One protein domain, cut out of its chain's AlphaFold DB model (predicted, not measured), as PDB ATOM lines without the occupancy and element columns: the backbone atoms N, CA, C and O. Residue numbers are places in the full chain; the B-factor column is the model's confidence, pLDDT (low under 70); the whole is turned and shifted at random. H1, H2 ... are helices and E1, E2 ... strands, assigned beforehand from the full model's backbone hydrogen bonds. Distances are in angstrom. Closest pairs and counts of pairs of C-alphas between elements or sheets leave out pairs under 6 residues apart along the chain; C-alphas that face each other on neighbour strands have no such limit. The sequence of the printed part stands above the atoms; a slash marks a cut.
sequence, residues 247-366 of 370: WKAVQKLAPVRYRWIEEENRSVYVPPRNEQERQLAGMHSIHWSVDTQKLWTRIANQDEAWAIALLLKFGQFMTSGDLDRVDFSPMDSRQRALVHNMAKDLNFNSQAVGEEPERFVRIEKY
ATOM      1  N   TRP A 247      -6.056   7.856 -32.271       88.06
ATOM      2  CA  TRP A 247      -6.600   6.527 -32.585       88.06
ATOM      3  C   TRP A 247      -6.669   6.234 -34.093       88.06
ATOM      4  O   TRP A 247      -6.421   5.105 -34.505       88.06
ATOM      5  N   LYS A 248      -6.952   7.239 -34.937       86.69
ATOM      6  CA  LYS A 248      -6.911   7.088 -36.402       86.69
ATOM      7  C   LYS A 248      -5.485   6.890 -36.890       86.69
ATOM      8  O   LYS A 248      -5.272   6.109 -37.810       86.69
ATOM      9  N   ALA A 249      -4.519   7.575 -36.276       89.69
ATOM     10  CA  ALA A 249      -3.105   7.372 -36.572       89.69
ATOM     11  C   ALA A 249      -2.677   5.941 -36.210       89.69
ATOM     12  O   ALA A 249      -2.112   5.259 -37.058       89.69
ATOM     13  N   VAL A 250      -3.049   5.443 -35.023       90.88
ATOM     14  CA  VAL A 250      -2.816   4.042 -34.620       90.88
ATOM     15  C   VAL A 250      -3.443   3.071 -35.627       90.88
ATOM     16  O   VAL A 250      -2.751   2.197 -36.128       90.88
ATOM     17  N   GLN A 251      -4.717   3.246 -36.000       89.38
ATOM     18  CA  GLN A 251      -5.389   2.381 -36.987       89.38
ATOM     19  C   GLN A 251      -4.760   2.431 -38.384       89.38
ATOM     20  O   GLN A 251      -4.735   1.422 -39.083       89.38
ATOM     21  N   LYS A 252      -4.262   3.598 -38.805       90.94
ATOM     22  CA  LYS A 252      -3.574   3.767 -40.091       90.94
ATOM     23  C   LYS A 252      -2.219   3.054 -40.095       90.94
ATOM     24  O   LYS A 252      -1.856   2.461 -41.104       90.94
ATOM     25  N   LEU A 253      -1.478   3.136 -38.989       91.00
ATOM     26  CA  LEU A 253      -0.124   2.587 -38.860       91.00
ATOM     27  C   LEU A 253      -0.113   1.097 -38.483       91.00
ATOM     28  O   LEU A 253       0.831   0.398 -38.833       91.00
ATOM     29  N   ALA A 254      -1.153   0.621 -37.800       90.94
ATOM     30  CA  ALA A 254      -1.388  -0.772 -37.443       90.94
ATOM     31  C   ALA A 254      -2.843  -1.143 -37.757       90.94
ATOM     32  O   ALA A 254      -3.707  -1.065 -36.897       90.94
ATOM     33  N   PRO A 255      -3.190  -1.498 -38.999       89.75
ATOM     34  CA  PRO A 255      -4.571  -1.837 -39.314       89.75
ATOM     35  C   PRO A 255      -4.977  -3.167 -38.664       89.75
ATOM     36  O   PRO A 255      -4.307  -4.188 -38.838       89.75
ATOM     37  N   VAL A 256      -6.127  -3.186 -37.983       86.19
ATOM     38  CA  VAL A 256      -6.759  -4.435 -37.532       86.19
ATOM     39  C   VAL A 256      -7.338  -5.140 -38.756       86.19
ATOM     40  O   VAL A 256      -8.267  -4.641 -39.392       86.19
ATOM     41  N   ARG A 257      -6.773  -6.296 -39.110       87.94
ATOM     42  CA  ARG A 257      -7.170  -7.068 -40.292       87.94
ATOM     43  C   ARG A 257      -7.852  -8.360 -39.877       87.94
ATOM     44  O   ARG A 257      -7.347  -9.092 -39.031       87.94
ATOM     45  N   TYR A 258      -8.953  -8.667 -40.549       87.00
ATOM     46  CA  TYR A 258      -9.626  -9.955 -40.455       87.00
ATOM     47  C   TYR A 258      -9.662 -10.593 -41.838       87.00
ATOM     48  O   TYR A 258      -9.906  -9.913 -42.836       87.00
ATOM     49  N   ARG A 259      -9.404 -11.898 -41.900       87.69
ATOM     50  CA  ARG A 259      -9.599 -12.718 -43.092       87.69
ATOM     51  C   ARG A 259     -10.855 -13.544 -42.887       87.69
ATOM     52  O   ARG A 259     -10.970 -14.247 -41.889       87.69
ATOM     53  N   TRP A 260     -11.786 -13.450 -43.822       86.25
ATOM     54  CA  TRP A 260     -12.940 -14.335 -43.858       86.25
ATOM     55  C   TRP A 260     -12.508 -15.718 -44.357       86.25
ATOM     56  O   TRP A 260     -11.806 -15.802 -45.369       86.25
ATOM     57  N   ILE A 261     -12.877 -16.773 -43.631       88.38
ATOM     58  CA  ILE A 261     -12.701 -18.167 -44.046       88.38
ATOM     59  C   ILE A 261     -14.094 -18.701 -44.373       88.38
ATOM     60  O   ILE A 261     -14.920 -18.873 -43.476       88.38
ATOM     61  N   GLU A 262     -14.357 -18.892 -45.665       84.44
ATOM     62  CA  GLU A 262     -15.677 -19.252 -46.189       84.44
ATOM     63  C   GLU A 262     -16.082 -20.668 -45.764       84.44
ATOM     64  O   GLU A 262     -17.227 -20.869 -45.364       84.44
ATOM     65  N   GLU A 263     -15.133 -21.614 -45.721       87.00
ATOM     66  CA  GLU A 263     -15.395 -22.999 -45.302       87.00
ATOM     67  C   GLU A 263     -15.831 -23.111 -43.833       87.00
ATOM     68  O   GLU A 263     -16.564 -24.024 -43.460       87.00
ATOM     69  N   GLU A 264     -15.393 -22.172 -42.992       86.69
ATOM     70  CA  GLU A 264     -15.666 -22.152 -41.551       86.69
ATOM     71  C   GLU A 264     -16.699 -21.085 -41.155       86.69
ATOM     72  O   GLU A 264     -17.014 -20.942 -39.972       86.69
ATOM     73  N   ASN A 265     -17.208 -20.319 -42.129       87.88
ATOM     74  CA  ASN A 265     -18.144 -19.209 -41.941       87.88
ATOM     75  C   ASN A 265     -17.744 -18.257 -40.790       87.88
ATOM     76  O   ASN A 265     -18.580 -17.846 -39.979       87.88
ATOM     77  N   ARG A 266     -16.446 -17.938 -40.677       85.06
ATOM     78  CA  ARG A 266     -15.920 -17.088 -39.596       85.06
ATOM     79  C   ARG A 266     -14.815 -16.144 -40.055       85.06
ATOM     80  O   ARG A 266     -14.069 -16.414 -40.996       85.06
ATOM     81  N   SER A 267     -14.674 -15.035 -39.333       85.06
ATOM     82  CA  SER A 267     -13.552 -14.113 -39.470       85.06
ATOM     83  C   SER A 267     -12.403 -14.525 -38.549       85.06
ATOM     84  O   SER A 267     -12.579 -14.736 -37.350       85.06
ATOM     85  N   VAL A 268     -11.201 -14.620 -39.108       86.75
ATOM     86  CA  VAL A 268      -9.975 -14.922 -38.366       86.75
ATOM     87  C   VAL A 268      -9.083 -13.690 -38.348       86.75
ATOM     88  O   VAL A 268      -8.855 -13.051 -39.379       86.75
ATOM     89  N   TYR A 269      -8.593 -13.336 -37.163       87.44
ATOM     90  CA  TYR A 269      -7.658 -12.231 -36.990       87.44
ATOM     91  C   TYR A 269      -6.355 -12.508 -37.750       87.44
ATOM     92  O   TYR A 269      -5.751 -13.571 -37.605       87.44
ATOM     93  N   VAL A 270      -5.924 -11.543 -38.562       87.69
ATOM     94  CA  VAL A 270      -4.655 -11.615 -39.288       87.69
ATOM     95  C   VAL A 270      -3.596 -10.881 -38.470       87.69
ATOM     96  O   VAL A 270      -3.756  -9.679 -38.234       87.69
ATOM     97  N   PRO A 271      -2.500 -11.554 -38.078       85.62
ATOM     98  CA  PRO A 271      -1.477 -10.941 -37.247       85.62
ATOM     99  C   PRO A 271      -0.793  -9.745 -37.935       85.62
ATOM    100  O   PRO A 271      -0.860  -9.585 -39.165       85.62
ATOM    101  N   PRO A 272      -0.124  -8.881 -37.152       88.69
ATOM    102  CA  PRO A 272       0.671  -7.777 -37.681       88.69
ATOM    103  C   PRO A 272       1.754  -8.262 -38.665       88.69
ATOM    104  O   PRO A 272       2.422  -9.267 -38.424       88.69
ATOM    105  N   ARG A 273       1.938  -7.545 -39.778       89.25
ATOM    106  CA  ARG A 273       2.844  -7.901 -40.887       89.25
ATOM    107  C   ARG A 273       4.286  -7.509 -40.611       89.25
ATOM    108  O   ARG A 273       5.197  -8.207 -41.041       89.25
ATOM    109  N   ASN A 274       4.487  -6.379 -39.946       91.88
ATOM    110  CA  ASN A 274       5.806  -5.826 -39.674       91.88
ATOM    111  C   ASN A 274       5.935  -5.439 -38.198       91.88
ATOM    112  O   ASN A 274       4.964  -5.459 -37.441       91.88
ATOM    113  N   GLU A 275       7.159  -5.115 -37.800       88.12
ATOM    114  CA  GLU A 275       7.494  -4.795 -36.415       88.12
ATOM    115  C   GLU A 275       6.757  -3.546 -35.909       88.12
ATOM    116  O   GLU A 275       6.220  -3.543 -34.807       88.12
ATOM    117  N   GLN A 276       6.614  -2.529 -36.759       91.31
ATOM    118  CA  GLN A 276       5.843  -1.324 -36.457       91.31
ATOM    119  C   GLN A 276       4.372  -1.634 -36.127       91.31
ATOM    120  O   GLN A 276       3.835  -1.124 -35.143       91.31
ATOM    121  N   GLU A 277       3.710  -2.479 -36.921       92.00
ATOM    122  CA  GLU A 277       2.326  -2.877 -36.665       92.00
ATOM    123  C   GLU A 277       2.217  -3.650 -35.339       92.00
ATOM    124  O   GLU A 277       1.257  -3.443 -34.600       92.00
ATOM    125  N   ARG A 278       3.199  -4.504 -34.997       89.38
ATOM    126  CA  ARG A 278       3.216  -5.235 -33.710       89.38
ATOM    127  C   ARG A 278       3.331  -4.290 -32.522       89.38
ATOM    128  O   ARG A 278       2.577  -4.434 -31.565       89.38
ATOM    129  N   GLN A 279       4.241  -3.322 -32.605       90.75
ATOM    130  CA  GLN A 279       4.492  -2.343 -31.545       90.75
ATOM    131  C   GLN A 279       3.258  -1.492 -31.245       90.75
ATOM    132  O   GLN A 279       2.976  -1.175 -30.092       90.75
ATOM    133  N   LEU A 280       2.491  -1.142 -32.279       93.12
ATOM    134  CA  LEU A 280       1.306  -0.301 -32.143       93.12
ATOM    135  C   LEU A 280       0.007  -1.083 -31.909       93.12
ATOM    136  O   LEU A 280      -0.974  -0.484 -31.472       93.12
ATOM    137  N   ALA A 281      -0.027  -2.398 -32.151       89.50
ATOM    138  CA  ALA A 281      -1.242  -3.205 -32.004       89.50
ATOM    139  C   ALA A 281      -1.837  -3.126 -30.584       89.50
ATOM    140  O   ALA A 281      -3.056  -3.046 -30.423       89.50
ATOM    141  N   GLY A 282      -0.988  -3.064 -29.552       86.62
ATOM    142  CA  GLY A 282      -1.423  -2.897 -28.160       86.62
ATOM    143  C   GLY A 282      -2.093  -1.547 -27.867       86.62
ATOM    144  O   GLY A 282      -2.775  -1.403 -26.856       86.62
ATOM    145  N   MET A 283      -1.950  -0.561 -28.757       92.88
ATOM    146  CA  MET A 283      -2.523   0.776 -28.586       92.88
ATOM    147  C   MET A 283      -3.968   0.895 -29.097       92.88
ATOM    148  O   MET A 283      -4.606   1.924 -28.877       92.88
ATOM    149  N   HIS A 284      -4.514  -0.130 -29.765       87.94
ATOM    150  CA  HIS A 284      -5.890  -0.100 -30.286       87.94
ATOM    151  C   HIS A 284      -6.955   0.018 -29.203       87.94
ATOM    152  O   HIS A 284      -7.982   0.659 -29.422       87.94
ATOM    153  N   SER A 285      -6.719  -0.614 -28.057       87.19
ATOM    154  CA  SER A 285      -7.655  -0.659 -26.934       87.19
ATOM    155  C   SER A 285      -7.506   0.521 -25.973       87.19
ATOM    156  O   SER A 285      -8.226   0.586 -24.980       87.19
ATOM    157  N   ILE A 286      -6.578   1.445 -26.232       93.00
ATOM    158  CA  ILE A 286      -6.288   2.553 -25.321       93.00
ATOM    159  C   ILE A 286      -7.342   3.647 -25.458       93.00
ATOM    160  O   ILE A 286      -7.606   4.169 -26.546       93.00
ATOM    161  N   HIS A 287      -7.921   4.029 -24.321       92.62
ATOM    162  CA  HIS A 287      -8.833   5.158 -24.237       92.62
ATOM    163  C   HIS A 287      -8.053   6.462 -24.043       92.62
ATOM    164  O   HIS A 287      -7.792   6.891 -22.923       92.62
ATOM    165  N   TRP A 288      -7.683   7.102 -25.151       93.00
ATOM    166  CA  TRP A 288      -6.976   8.382 -25.129       93.00
ATOM    167  C   TRP A 288      -7.847   9.501 -24.555       93.00
ATOM    168  O   TRP A 288      -8.930   9.777 -25.083       93.00
ATOM    169  N   SER A 289      -7.356  10.197 -23.532       93.44
ATOM    170  CA  SER A 289      -8.068  11.312 -22.911       93.44
ATOM    171  C   SER A 289      -8.283  12.475 -23.887       93.44
ATOM    172  O   SER A 289      -7.562  12.653 -24.877       93.44
ATOM    173  N   VAL A 290      -9.289  13.311 -23.610       85.88
ATOM    174  CA  VAL A 290      -9.609  14.492 -24.435       85.88
ATOM    175  C   VAL A 290      -8.399  15.423 -24.575       85.88
ATOM    176  O   VAL A 290      -8.194  16.013 -25.639       85.88
ATOM    177  N   ASP A 291      -7.583  15.542 -23.529       90.75
ATOM    178  CA  ASP A 291      -6.408  16.409 -23.531       90.75
ATOM    179  C   ASP A 291      -5.264  15.825 -24.366       90.75
ATOM    180  O   ASP A 291      -4.681  16.564 -25.165       90.75
ATOM    181  N   THR A 292      -5.017  14.509 -24.303       94.88
ATOM    182  CA  THR A 292      -4.103  13.819 -25.232       94.88
ATOM    183  C   THR A 292      -4.545  14.021 -26.674       94.88
ATOM    184  O   THR A 292      -3.750  14.442 -27.511       94.88
ATOM    185  N   GLN A 293      -5.829  13.806 -26.976       90.62
ATOM    186  CA  GLN A 293      -6.356  13.967 -28.334       90.62
ATOM    187  C   GLN A 293      -6.182  15.401 -28.860       90.62
ATOM    188  O   GLN A 293      -5.812  15.594 -30.022       90.62
ATOM    189  N   LYS A 294      -6.430  16.420 -28.023       85.38
ATOM    190  CA  LYS A 294      -6.252  17.836 -28.387       85.38
ATOM    191  C   LYS A 294      -4.784  18.186 -28.627       85.38
ATOM    192  O   LYS A 294      -4.493  18.840 -29.629       85.38
ATOM    193  N   LEU A 295      -3.885  17.792 -27.723       92.00
ATOM    194  CA  LEU A 295      -2.453  18.069 -27.852       92.00
ATOM    195  C   LEU A 295      -1.853  17.338 -29.051       92.00
ATOM    196  O   LEU A 295      -1.174  17.973 -29.854       92.00
ATOM    197  N   TRP A 296      -2.200  16.062 -29.239       93.81
ATOM    198  CA  TRP A 296      -1.821  15.288 -30.416       93.81
ATOM    199  C   TRP A 296      -2.266  15.985 -31.697       93.81
ATOM    200  O   TRP A 296      -1.450  16.216 -32.577       93.81
ATOM    201  N   THR A 297      -3.541  16.383 -31.790       85.94
ATOM    202  CA  THR A 297      -4.068  17.068 -32.983       85.94
ATOM    203  C   THR A 297      -3.267  18.333 -33.293       85.94
ATOM    204  O   THR A 297      -2.946  18.597 -34.448       85.94
ATOM    205  N   ARG A 298      -2.958  19.137 -32.267       84.88
ATOM    206  CA  ARG A 298      -2.196  20.381 -32.436       84.88
ATOM    207  C   ARG A 298      -0.777  20.110 -32.921       84.88
ATOM    208  O   ARG A 298      -0.346  20.782 -33.848       84.88
ATOM    209  N   ILE A 299      -0.091  19.142 -32.317       90.19
ATOM    210  CA  ILE A 299       1.295  18.819 -32.660       90.19
ATOM    211  C   ILE A 299       1.369  18.130 -34.021       90.19
ATOM    212  O   ILE A 299       2.145  18.562 -34.855       90.19
ATOM    213  N   ALA A 300       0.514  17.149 -34.311       88.69
ATOM    214  CA  ALA A 300       0.504  16.459 -35.600       88.69
ATOM    215  C   ALA A 300       0.145  17.384 -36.778       88.69
ATOM    216  O   ALA A 300       0.600  17.155 -37.891       88.69
ATOM    217  N   ASN A 301      -0.633  18.449 -36.547       80.12
ATOM    218  CA  ASN A 301      -0.866  19.482 -37.563       80.12
ATOM    219  C   ASN A 301       0.367  20.364 -37.831       80.12
ATOM    220  O   ASN A 301       0.414  21.020 -38.866       80.12
ATOM    221  N   GLN A 302       1.309  20.442 -36.889       83.25
ATOM    222  CA  GLN A 302       2.542  21.226 -37.013       83.25
ATOM    223  C   GLN A 302       3.701  20.364 -37.523       83.25
ATOM    224  O   GLN A 302       4.443  20.794 -38.398       83.25
ATOM    225  N   ASP A 303       3.826  19.149 -36.992       87.31
ATOM    226  CA  ASP A 303       4.862  18.172 -37.303       87.31
ATOM    227  C   ASP A 303       4.296  16.745 -37.154       87.31
ATOM    228  O   ASP A 303       4.351  16.111 -36.093       87.31
ATOM    229  N   GLU A 304       3.682  16.244 -38.231       87.69
ATOM    230  CA  GLU A 304       3.099  14.897 -38.270       87.69
ATOM    231  C   GLU A 304       4.171  13.815 -38.073       87.69
ATOM    232  O   GLU A 304       3.928  12.819 -37.386       87.69
ATOM    233  N   ALA A 305       5.366  14.017 -38.635       91.62
ATOM    234  CA  ALA A 305       6.451  13.045 -38.581       91.62
ATOM    235  C   ALA A 305       6.926  12.824 -37.141       91.62
ATOM    236  O   ALA A 305       7.051  11.675 -36.704       91.62
ATOM    237  N   TRP A 306       7.114  13.905 -36.378       94.06
ATOM    238  CA  TRP A 306       7.469  13.817 -34.963       94.06
ATOM    239  C   TRP A 306       6.377  13.130 -34.138       94.06
ATOM    240  O   TRP A 306       6.676  12.245 -33.335       94.06
ATOM    241  N   ALA A 307       5.104  13.478 -34.362       94.19
ATOM    242  CA  ALA A 307       3.990  12.860 -33.643       94.19
ATOM    243  C   ALA A 307       3.927  11.343 -33.903       94.19
ATOM    244  O   ALA A 307       3.802  10.551 -32.967       94.19
ATOM    245  N   ILE A 308       4.079  10.916 -35.161       94.00
ATOM    246  CA  ILE A 308       4.125   9.493 -35.527       94.00
ATOM    247  C   ILE A 308       5.323   8.795 -34.873       94.00
ATOM    248  O   ILE A 308       5.154   7.718 -34.298       94.00
ATOM    249  N   ALA A 309       6.513   9.400 -34.905       95.19
ATOM    250  CA  ALA A 309       7.700   8.844 -34.258       95.19
ATOM    251  C   ALA A 309       7.507   8.683 -32.741       95.19
ATOM    252  O   ALA A 309       7.916   7.672 -32.165       95.19
ATOM    253  N   LEU A 310       6.823   9.636 -32.098       96.62
ATOM    254  CA  LEU A 310       6.479   9.547 -30.683       96.62
ATOM    255  C   LEU A 310       5.584   8.335 -30.395       96.62
ATOM    256  O   LEU A 310       5.857   7.578 -29.463       96.62
ATOM    257  N   LEU A 311       4.542   8.127 -31.204       95.75
ATOM    258  CA  LEU A 311       3.631   6.989 -31.066       95.75
ATOM    259  C   LEU A 311       4.374   5.651 -31.184       95.75
ATOM    260  O   LEU A 311       4.165   4.761 -30.364       95.75
ATOM    261  N   LEU A 312       5.277   5.537 -32.163       94.94
ATOM    262  CA  LEU A 312       6.123   4.355 -32.345       94.94
ATOM    263  C   LEU A 312       7.020   4.110 -31.133       94.94
ATOM    264  O   LEU A 312       7.097   2.983 -30.651       94.94
ATOM    265  N   LYS A 313       7.635   5.166 -30.587       96.00
ATOM    266  CA  LYS A 313       8.482   5.063 -29.393       96.00
ATOM    267  C   LYS A 313       7.697   4.563 -28.175       96.00
ATOM    268  O   LYS A 313       8.203   3.731 -27.425       96.00
ATOM    269  N   PHE A 314       6.452   5.007 -28.000       96.19
ATOM    270  CA  PHE A 314       5.566   4.463 -26.968       96.19
ATOM    271  C   PHE A 314       5.191   2.998 -27.229       96.19
ATOM    272  O   PHE A 314       5.262   2.195 -26.303       96.19
ATOM    273  N   GLY A 315       4.842   2.632 -28.466       94.38
ATOM    274  CA  GLY A 315       4.538   1.244 -28.830       94.38
ATOM    275  C   GLY A 315       5.717   0.294 -28.589       94.38
ATOM    276  O   GLY A 315       5.556  -0.787 -28.019       94.38
ATOM    277  N   GLN A 316       6.931   0.724 -28.937       94.50
ATOM    278  CA  GLN A 316       8.161  -0.013 -28.650       94.50
ATOM    279  C   GLN A 316       8.382  -0.168 -27.138       94.50
ATOM    280  O   GLN A 316       8.666  -1.264 -26.664       94.50
ATOM    281  N   PHE A 317       8.212   0.904 -26.358       95.56
ATOM    282  CA  PHE A 317       8.373   0.846 -24.903       95.56
ATOM    283  C   PHE A 317       7.330  -0.061 -24.223       95.56
ATOM    284  O   PHE A 317       7.666  -0.814 -23.309       95.56
ATOM    285  N   MET A 318       6.082  -0.045 -24.704       93.69
ATOM    286  CA  MET A 318       5.010  -0.927 -24.227       93.69
ATOM    287  C   MET A 318       5.315  -2.408 -24.463       93.69
ATOM    288  O   MET A 318       5.026  -3.235 -23.603       93.69
ATOM    289  N   THR A 319       5.869  -2.741 -25.630       91.12
ATOM    290  CA  THR A 319       6.105  -4.132 -26.048       91.12
ATOM    291  C   THR A 319       7.444  -4.695 -25.578       91.12
ATOM    292  O   THR A 319       7.573  -5.907 -25.429       91.12
ATOM    293  N   SER A 320       8.430  -3.838 -25.303       89.56
ATOM    294  CA  SER A 320       9.746  -4.255 -24.818       89.56
ATOM    295  C   SER A 320       9.670  -4.774 -23.385       89.56
ATOM    296  O   SER A 320       9.475  -3.983 -22.468       89.56
ATOM    297  N   GLY A 321       9.864  -6.077 -23.167       83.31
ATOM    298  CA  GLY A 321       9.884  -6.680 -21.826       83.31
ATOM    299  C   GLY A 321      11.041  -6.196 -20.946       83.31
ATOM    300  O   GLY A 321      10.856  -6.027 -19.749       83.31
ATOM    301  N   ASP A 322      12.186  -5.875 -21.553       85.69
ATOM    302  CA  ASP A 322      13.445  -5.609 -20.836       85.69
ATOM    303  C   ASP A 322      13.654  -4.134 -20.448       85.69
ATOM    304  O   ASP A 322      14.672  -3.769 -19.861       85.69
ATOM    305  N   LEU A 323      12.720  -3.254 -20.822       87.44
ATOM    306  CA  LEU A 323      12.815  -1.818 -20.563       87.44
ATOM    307  C   LEU A 323      11.763  -1.398 -19.541       87.44
ATOM    308  O   LEU A 323      10.578  -1.310 -19.870       87.44
ATOM    309  N   ASP A 324      12.212  -1.062 -18.335       93.00
ATOM    310  CA  ASP A 324      11.362  -0.486 -17.283       93.00
ATOM    311  C   ASP A 324      11.307   1.041 -17.336       93.00
ATOM    312  O   ASP A 324      10.387   1.654 -16.794       93.00
ATOM    313  N   ARG A 325      12.268   1.665 -18.029       95.44
ATOM    314  CA  ARG A 325      12.419   3.119 -18.127       95.44
ATOM    315  C   ARG A 325      12.826   3.561 -19.526       95.44
ATOM    316  O   ARG A 325      13.662   2.924 -20.163       95.44
ATOM    317  N   VAL A 326      12.300   4.700 -19.969       96.75
ATOM    318  CA  VAL A 326      12.733   5.383 -21.192       96.75
ATOM    319  C   VAL A 326      12.875   6.887 -20.963       96.75
ATOM    320  O   VAL A 326      11.967   7.550 -20.464       96.75
ATOM    321  N   ASP A 327      14.020   7.422 -21.382       97.06
ATOM    322  CA  ASP A 327      14.286   8.858 -21.403       97.06
ATOM    323  C   ASP A 327      14.041   9.385 -22.830       97.06
ATOM    324  O   ASP A 327      14.440   8.786 -23.842       97.06
ATOM    325  N   PHE A 328      13.298  10.483 -22.939       97.00
ATOM    326  CA  PHE A 328      13.079  11.161 -24.212       97.00
ATOM    327  C   PHE A 328      14.144  12.226 -24.456       97.00
ATOM    328  O   PHE A 328      14.808  12.680 -23.531       97.00
ATOM    329  N   SER A 329      14.303  12.629 -25.715       96.25
ATOM    330  CA  SER A 329      15.133  13.784 -26.053       96.25
ATOM    331  C   SER A 329      14.528  15.066 -25.459       96.25
ATOM    332  O   SER A 329      13.303  15.115 -25.276       96.25
ATOM    333  N   PRO A 330      15.341  16.104 -25.190       96.69
ATOM    334  CA  PRO A 330      14.834  17.423 -24.820       96.69
ATOM    335  C   PRO A 330      13.792  17.907 -25.831       96.69
ATOM    336  O   PRO A 330      13.942  17.707 -27.038       96.69
ATOM    337  N   MET A 331      12.701  18.480 -25.334       95.81
ATOM    338  CA  MET A 331      11.540  18.842 -26.151       95.81
ATOM    339  C   MET A 331      10.807  20.030 -25.524       95.81
ATOM    340  O   MET A 331      10.958  20.276 -24.326       95.81
ATOM    341  N   ASP A 332      10.000  20.750 -26.302       94.06
ATOM    342  CA  ASP A 332       9.312  21.949 -25.816       94.06
ATOM    343  C   ASP A 332       8.200  21.644 -24.791       94.06
ATOM    344  O   ASP A 332       7.785  20.501 -24.579       94.06
ATOM    345  N   SER A 333       7.669  22.684 -24.143       94.31
ATOM    346  CA  SER A 333       6.647  22.531 -23.099       94.31
ATOM    347  C   SER A 333       5.362  21.833 -23.568       94.31
ATOM    348  O   SER A 333       4.745  21.111 -22.780       94.31
ATOM    349  N   ARG A 334       4.957  21.992 -24.835       93.44
ATOM    350  CA  ARG A 334       3.755  21.363 -25.407       93.44
ATOM    351  C   ARG A 334       4.008  19.899 -25.742       93.44
ATOM    352  O   ARG A 334       3.154  19.061 -25.454       93.44
ATOM    353  N   GLN A 335       5.172  19.595 -26.309       96.38
ATOM    354  CA  GLN A 335       5.631  18.239 -26.582       96.38
ATOM    355  C   GLN A 335       5.732  17.444 -25.276       96.38
ATOM    356  O   GLN A 335       5.132  16.374 -25.178       96.38
ATOM    357  N   ARG A 336       6.354  18.005 -24.225       97.12
ATOM    358  CA  ARG A 336       6.420  17.363 -22.897       97.12
ATOM    359  C   ARG A 336       5.032  17.089 -22.326       97.12
ATOM    360  O   ARG A 336       4.786  15.994 -21.829       97.12
ATOM    361  N   ALA A 337       4.111  18.050 -22.429       97.25
ATOM    362  CA  ALA A 337       2.736  17.869 -21.968       97.25
ATOM    363  C   ALA A 337       2.017  16.721 -22.702       97.25
ATOM    364  O   ALA A 337       1.305  15.944 -22.069       97.25
ATOM    365  N   LEU A 338       2.229  16.573 -24.017       97.50
ATOM    366  CA  LEU A 338       1.684  15.440 -24.767       97.50
ATOM    367  C   LEU A 338       2.270  14.112 -24.274       97.50
ATOM    368  O   LEU A 338       1.508  13.179 -24.037       97.50
ATOM    369  N   VAL A 339       3.590  14.037 -24.078       98.00
ATOM    370  CA  VAL A 339       4.259  12.826 -23.575       98.00
ATOM    371  C   VAL A 339       3.727  12.433 -22.196       98.00
ATOM    372  O   VAL A 339       3.378  11.273 -21.995       98.00
ATOM    373  N   HIS A 340       3.580  13.383 -21.271       98.06
ATOM    374  CA  HIS A 340       2.989  13.128 -19.954       98.06
ATOM    375  C   HIS A 340       1.553  12.598 -20.041       98.06
ATOM    376  O   HIS A 340       1.209  11.630 -19.365       98.06
ATOM    377  N   ASN A 341       0.715  13.198 -20.891       97.44
ATOM    378  CA  ASN A 341      -0.672  12.763 -21.037       97.44
ATOM    379  C   ASN A 341      -0.774  11.376 -21.690       97.44
ATOM    380  O   ASN A 341      -1.558  10.546 -21.236       97.44
ATOM    381  N   MET A 342       0.061  11.086 -22.693       97.75
ATOM    382  CA  MET A 342       0.140   9.751 -23.291       97.75
ATOM    383  C   MET A 342       0.627   8.704 -22.283       97.75
ATOM    384  O   MET A 342       0.045   7.627 -22.209       97.75
ATOM    385  N   ALA A 343       1.648   9.024 -21.481       97.25
ATOM    386  CA  ALA A 343       2.135   8.151 -20.414       97.25
ATOM    387  C   ALA A 343       1.020   7.825 -19.416       97.25
ATOM    388  O   ALA A 343       0.796   6.663 -19.095       97.25
ATOM    389  N   LYS A 344       0.274   8.848 -18.991       96.44
ATOM    390  CA  LYS A 344      -0.863   8.701 -18.084       96.44
ATOM    391  C   LYS A 344      -1.961   7.808 -18.668       96.44
ATOM    392  O   LYS A 344      -2.412   6.899 -17.983       96.44
ATOM    393  N   ASP A 345      -2.361   8.035 -19.921       96.31
ATOM    394  CA  ASP A 345      -3.399   7.234 -20.594       96.31
ATOM    395  C   ASP A 345      -2.977   5.761 -20.774       96.31
ATOM    396  O   ASP A 345      -3.821   4.867 -20.822       96.31
ATOM    397  N   LEU A 346      -1.668   5.502 -20.851       94.81
ATOM    398  CA  LEU A 346      -1.072   4.166 -20.933       94.81
ATOM    399  C   LEU A 346      -0.771   3.538 -19.566       94.81
ATOM    400  O   LEU A 346      -0.233   2.434 -19.516       94.81
ATOM    401  N   ASN A 347      -1.130   4.209 -18.468       94.88
ATOM    402  CA  ASN A 347      -0.778   3.818 -17.106       94.88
ATOM    403  C   ASN A 347       0.738   3.642 -16.928       94.88
ATOM    404  O   ASN A 347       1.206   2.598 -16.484       94.88
ATOM    405  N   PHE A 348       1.512   4.671 -17.257       96.25
ATOM    406  CA  PHE A 348       2.929   4.778 -16.920       96.25
ATOM    407  C   PHE A 348       3.185   5.974 -16.003       96.25
ATOM    408  O   PHE A 348       2.506   7.002 -16.086       96.25
ATOM    409  N   ASN A 349       4.216   5.867 -15.166       96.56
ATOM    410  CA  ASN A 349       4.733   7.010 -14.426       96.56
ATOM    411  C   ASN A 349       5.512   7.908 -15.378       96.56
ATOM    412  O   ASN A 349       6.233   7.429 -16.250       96.56
ATOM    413  N   SER A 350       5.388   9.222 -15.213       97.75
ATOM    414  CA  SER A 350       6.175  10.171 -15.992       97.75
ATOM    415  C   SER A 350       6.646  11.334 -15.135       97.75
ATOM    416  O   SER A 350       5.897  11.854 -14.310       97.75
ATOM    417  N   GLN A 351       7.889  11.752 -15.345       97.25
ATOM    418  CA  GLN A 351       8.512  12.866 -14.638       97.25
ATOM    419  C   GLN A 351       9.326  13.724 -15.606       97.25
ATOM    420  O   GLN A 351       9.946  13.211 -16.536       97.25
ATOM    421  N   ALA A 352       9.301  15.039 -15.403       96.19
ATOM    422  CA  ALA A 352      10.143  15.962 -16.153       96.19
ATOM    423  C   ALA A 352      11.489  16.099 -15.435       96.19
ATOM    424  O   ALA A 352      11.516  16.404 -14.245       96.19
ATOM    425  N   VAL A 353      12.587  15.890 -16.156       97.06
ATOM    426  CA  VAL A 353      13.950  15.876 -15.610       97.06
ATOM    427  C   VAL A 353      14.789  16.939 -16.322       97.06
ATOM    428  O   VAL A 353      14.643  17.136 -17.529       97.06
ATOM    429  N   GLY A 354      15.658  17.620 -15.570       95.25
ATOM    430  CA  GLY A 354      16.543  18.677 -16.072       95.25
ATOM    431  C   GLY A 354      15.933  20.084 -16.051       95.25
ATOM    432  O   GLY A 354      14.746  20.270 -15.763       95.25
ATOM    433  N   GLU A 355      16.769  21.072 -16.365       93.31
ATOM    434  CA  GLU A 355      16.400  22.486 -16.518       93.31
ATOM    435  C   GLU A 355      16.326  22.872 -18.002       93.31
ATOM    436  O   GLU A 355      16.817  22.153 -18.872       93.31
ATOM    437  N   GLU A 356      15.671  23.987 -18.325       88.75
ATOM    438  CA  GLU A 356      15.647  24.476 -19.710       88.75
ATOM    439  C   GLU A 356      17.059  24.908 -20.148       88.75
ATOM    440  O   GLU A 356      17.753  25.550 -19.361       88.75
ATOM    441  N   PRO A 357      17.487  24.625 -21.394       90.56
ATOM    442  CA  PRO A 357      16.729  24.037 -22.510       90.56
ATOM    443  C   PRO A 357      16.833  22.504 -22.621       90.56
ATOM    444  O   PRO A 357      16.268  21.909 -23.536       90.56
ATOM    445  N   GLU A 358      17.559  21.849 -21.717       95.00
ATOM    446  CA  GLU A 358      17.841  20.406 -21.765       95.00
ATOM    447  C   GLU A 358      16.728  19.552 -21.141       95.00
ATOM    448  O   GLU A 358      16.836  18.329 -21.051       95.00
ATOM    449  N   ARG A 359      15.634  20.185 -20.713       95.06
ATOM    450  CA  ARG A 359      14.539  19.535 -20.005       95.06
ATOM    451  C   ARG A 359      13.837  18.491 -20.875       95.06
ATOM    452  O   ARG A 359      13.283  18.798 -21.935       95.06
ATOM    453  N   PHE A 360      13.769  17.263 -20.368       96.75
ATOM    454  CA  PHE A 360      13.159  16.114 -21.036       96.75
ATOM    455  C   PHE A 360      12.125  15.408 -20.150       96.75
ATOM    456  O   PHE A 360      11.942  15.747 -18.979       96.75
ATOM    457  N   VAL A 361      11.412  14.432 -20.721       98.00
ATOM    458  CA  VAL A 361      10.469  13.575 -19.986       98.00
ATOM    459  C   VAL A 361      11.055  12.178 -19.867       98.00
ATOM    460  O   VAL A 361      11.542  11.617 -20.848       98.00
ATOM    461  N   ARG A 362      10.985  11.618 -18.666       97.81
ATOM    462  CA  ARG A 362      11.289  10.224 -18.353       97.81
ATOM    463  C   ARG A 362       9.988   9.495 -18.063       97.81
ATOM    464  O   ARG A 362       9.154  10.021 -17.325       97.81
ATOM    465  N   ILE A 363       9.827   8.307 -18.635       97.81
ATOM    466  CA  ILE A 363       8.672   7.434 -18.408       97.81
ATOM    467  C   ILE A 363       9.147   6.118 -17.808       97.81
ATOM    468  O   ILE A 363      10.153   5.564 -18.249       97.81
ATOM    469  N   GLU A 364       8.407   5.622 -16.824       96.69
ATOM    470  CA  GLU A 364       8.680   4.378 -16.109       96.69
ATOM    471  C   GLU A 364       7.417   3.508 -16.062       96.69
ATOM    472  O   GLU A 364       6.304   4.012 -15.868       96.69
ATOM    473  N   LYS A 365       7.572   2.193 -16.245       94.00
ATOM    474  CA  LYS A 365       6.478   1.237 -16.029       94.00
ATOM    475  C   LYS A 365       6.178   1.149 -14.535       94.00
ATOM    476  O   LYS A 365       7.086   1.254 -13.715       94.00
ATOM    477  N   TYR A 366       4.916   0.940 -14.162       83.31
ATOM    478  CA  TYR A 366       4.615   0.589 -12.775       83.31
ATOM    479  C   TYR A 366       5.239  -0.773 -12.473       83.31
ATOM    480  O   TYR A 366       4.779  -1.795 -12.986       83.31
TER     481      TYR A 366
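AT A GLANCE: This is residues 247 to 366 of the 370 residues of an uncharacterized protein of Mytilinidion resinicola (UniProt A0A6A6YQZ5). A small three-stranded sheet, E3, E5 and E4, has H5 packed over one face and H4 partly over that same face; H3 packs on H5 and on the first turns of H4. H2 crosses H4, H1 runs beside H2, and from these two helices the hairpin of E1 and E2 sticks out as a long arm at one end. The printed part has 120 residues with five named helices and five named strands, in the order H1 E1 E2 H2 H3 H4 E3 H5 E4 E5; both sheets, E3 E5 E4 and E1 E2, are antiparallel, and the class is mixed, helices and strands. The whole is only just compact, close to loose, with a radius of gyration of the C-alphas of 16.3 A, and its elongated outline spans 62 by 33 by 22 A.

HOW THE PARTS SIT: In the larger sheet, the inner strand E5, residues 360 to 365, has the edge strands E3, residues 325 to 327, and E4, residues 348 to 353, as antiparallel neighbours. N 326 and O 363 are 2.9 A apart, as are N 351 and O 362, both within hydrogen-bond range; E4 and E5 form a hairpin. H5, residues 333 to 345, is on the sheet at a height of 8.5 A, over E4 and along the strands, at 2 degrees to E4 on the local plane; the closest C-alphas of H5 and E4 are those of His 340 and Ser 350, 5.9 A apart. E3, H5 and E4 make a split strand-helix-strand unit, two strands running the same way with E5 between them, and its crossover is right-handed. H4, residues 304 to 319, is on the same face at a height of 11.3 A, which gives two layers, helices on one face of a sheet. H3, residues 290 to 300, touches H5 at a steep tilt of 45 degrees, closest at the C-alphas of Thr 292 and Asn 341, 5.5 A. H2, residues 275 to 281, touches H4, about perpendicular at 82 degrees, closest at the C-alphas of Gln 279 and Gly 315, 4.5 A. H1, residues 247 to 253, touches H2 at a shallow tilt of 22 degrees, opposite ways, closest at the C-alphas of Leu 253 and Glu 277, 6.4 A. The hairpin of E1, residues 257 to 261, and E2, residues 266 to 270, has N 259 and O 268 2.8 A apart; both strands are apart from H4. In H1, H2, H3, H4 and H5 every O i to N i+4 pair is within hydrogen-bond range.

IN THESE COORDINATES: H1 begins at C-alpha 247, (-6.600, 6.527, -32.585). H4 is the longest helix, 22.8 A from C-alpha 304 to C-alpha 319 at (6.105, -4.132, -26.048); H5 measures 18.5 A and H3 15.2 A. E5, 17.1 A long, ends at C-alpha 365, (6.478, 1.237, -16.029); E4 measures 15.7 A.

THE WHOLE: The C-alphas farthest apart are those of Glu 263 and Glu 355, 62.5 A. The printed part has no cut and no long link. Its mean pLDDT is 91.9, and no printed residue is under 70 in this model.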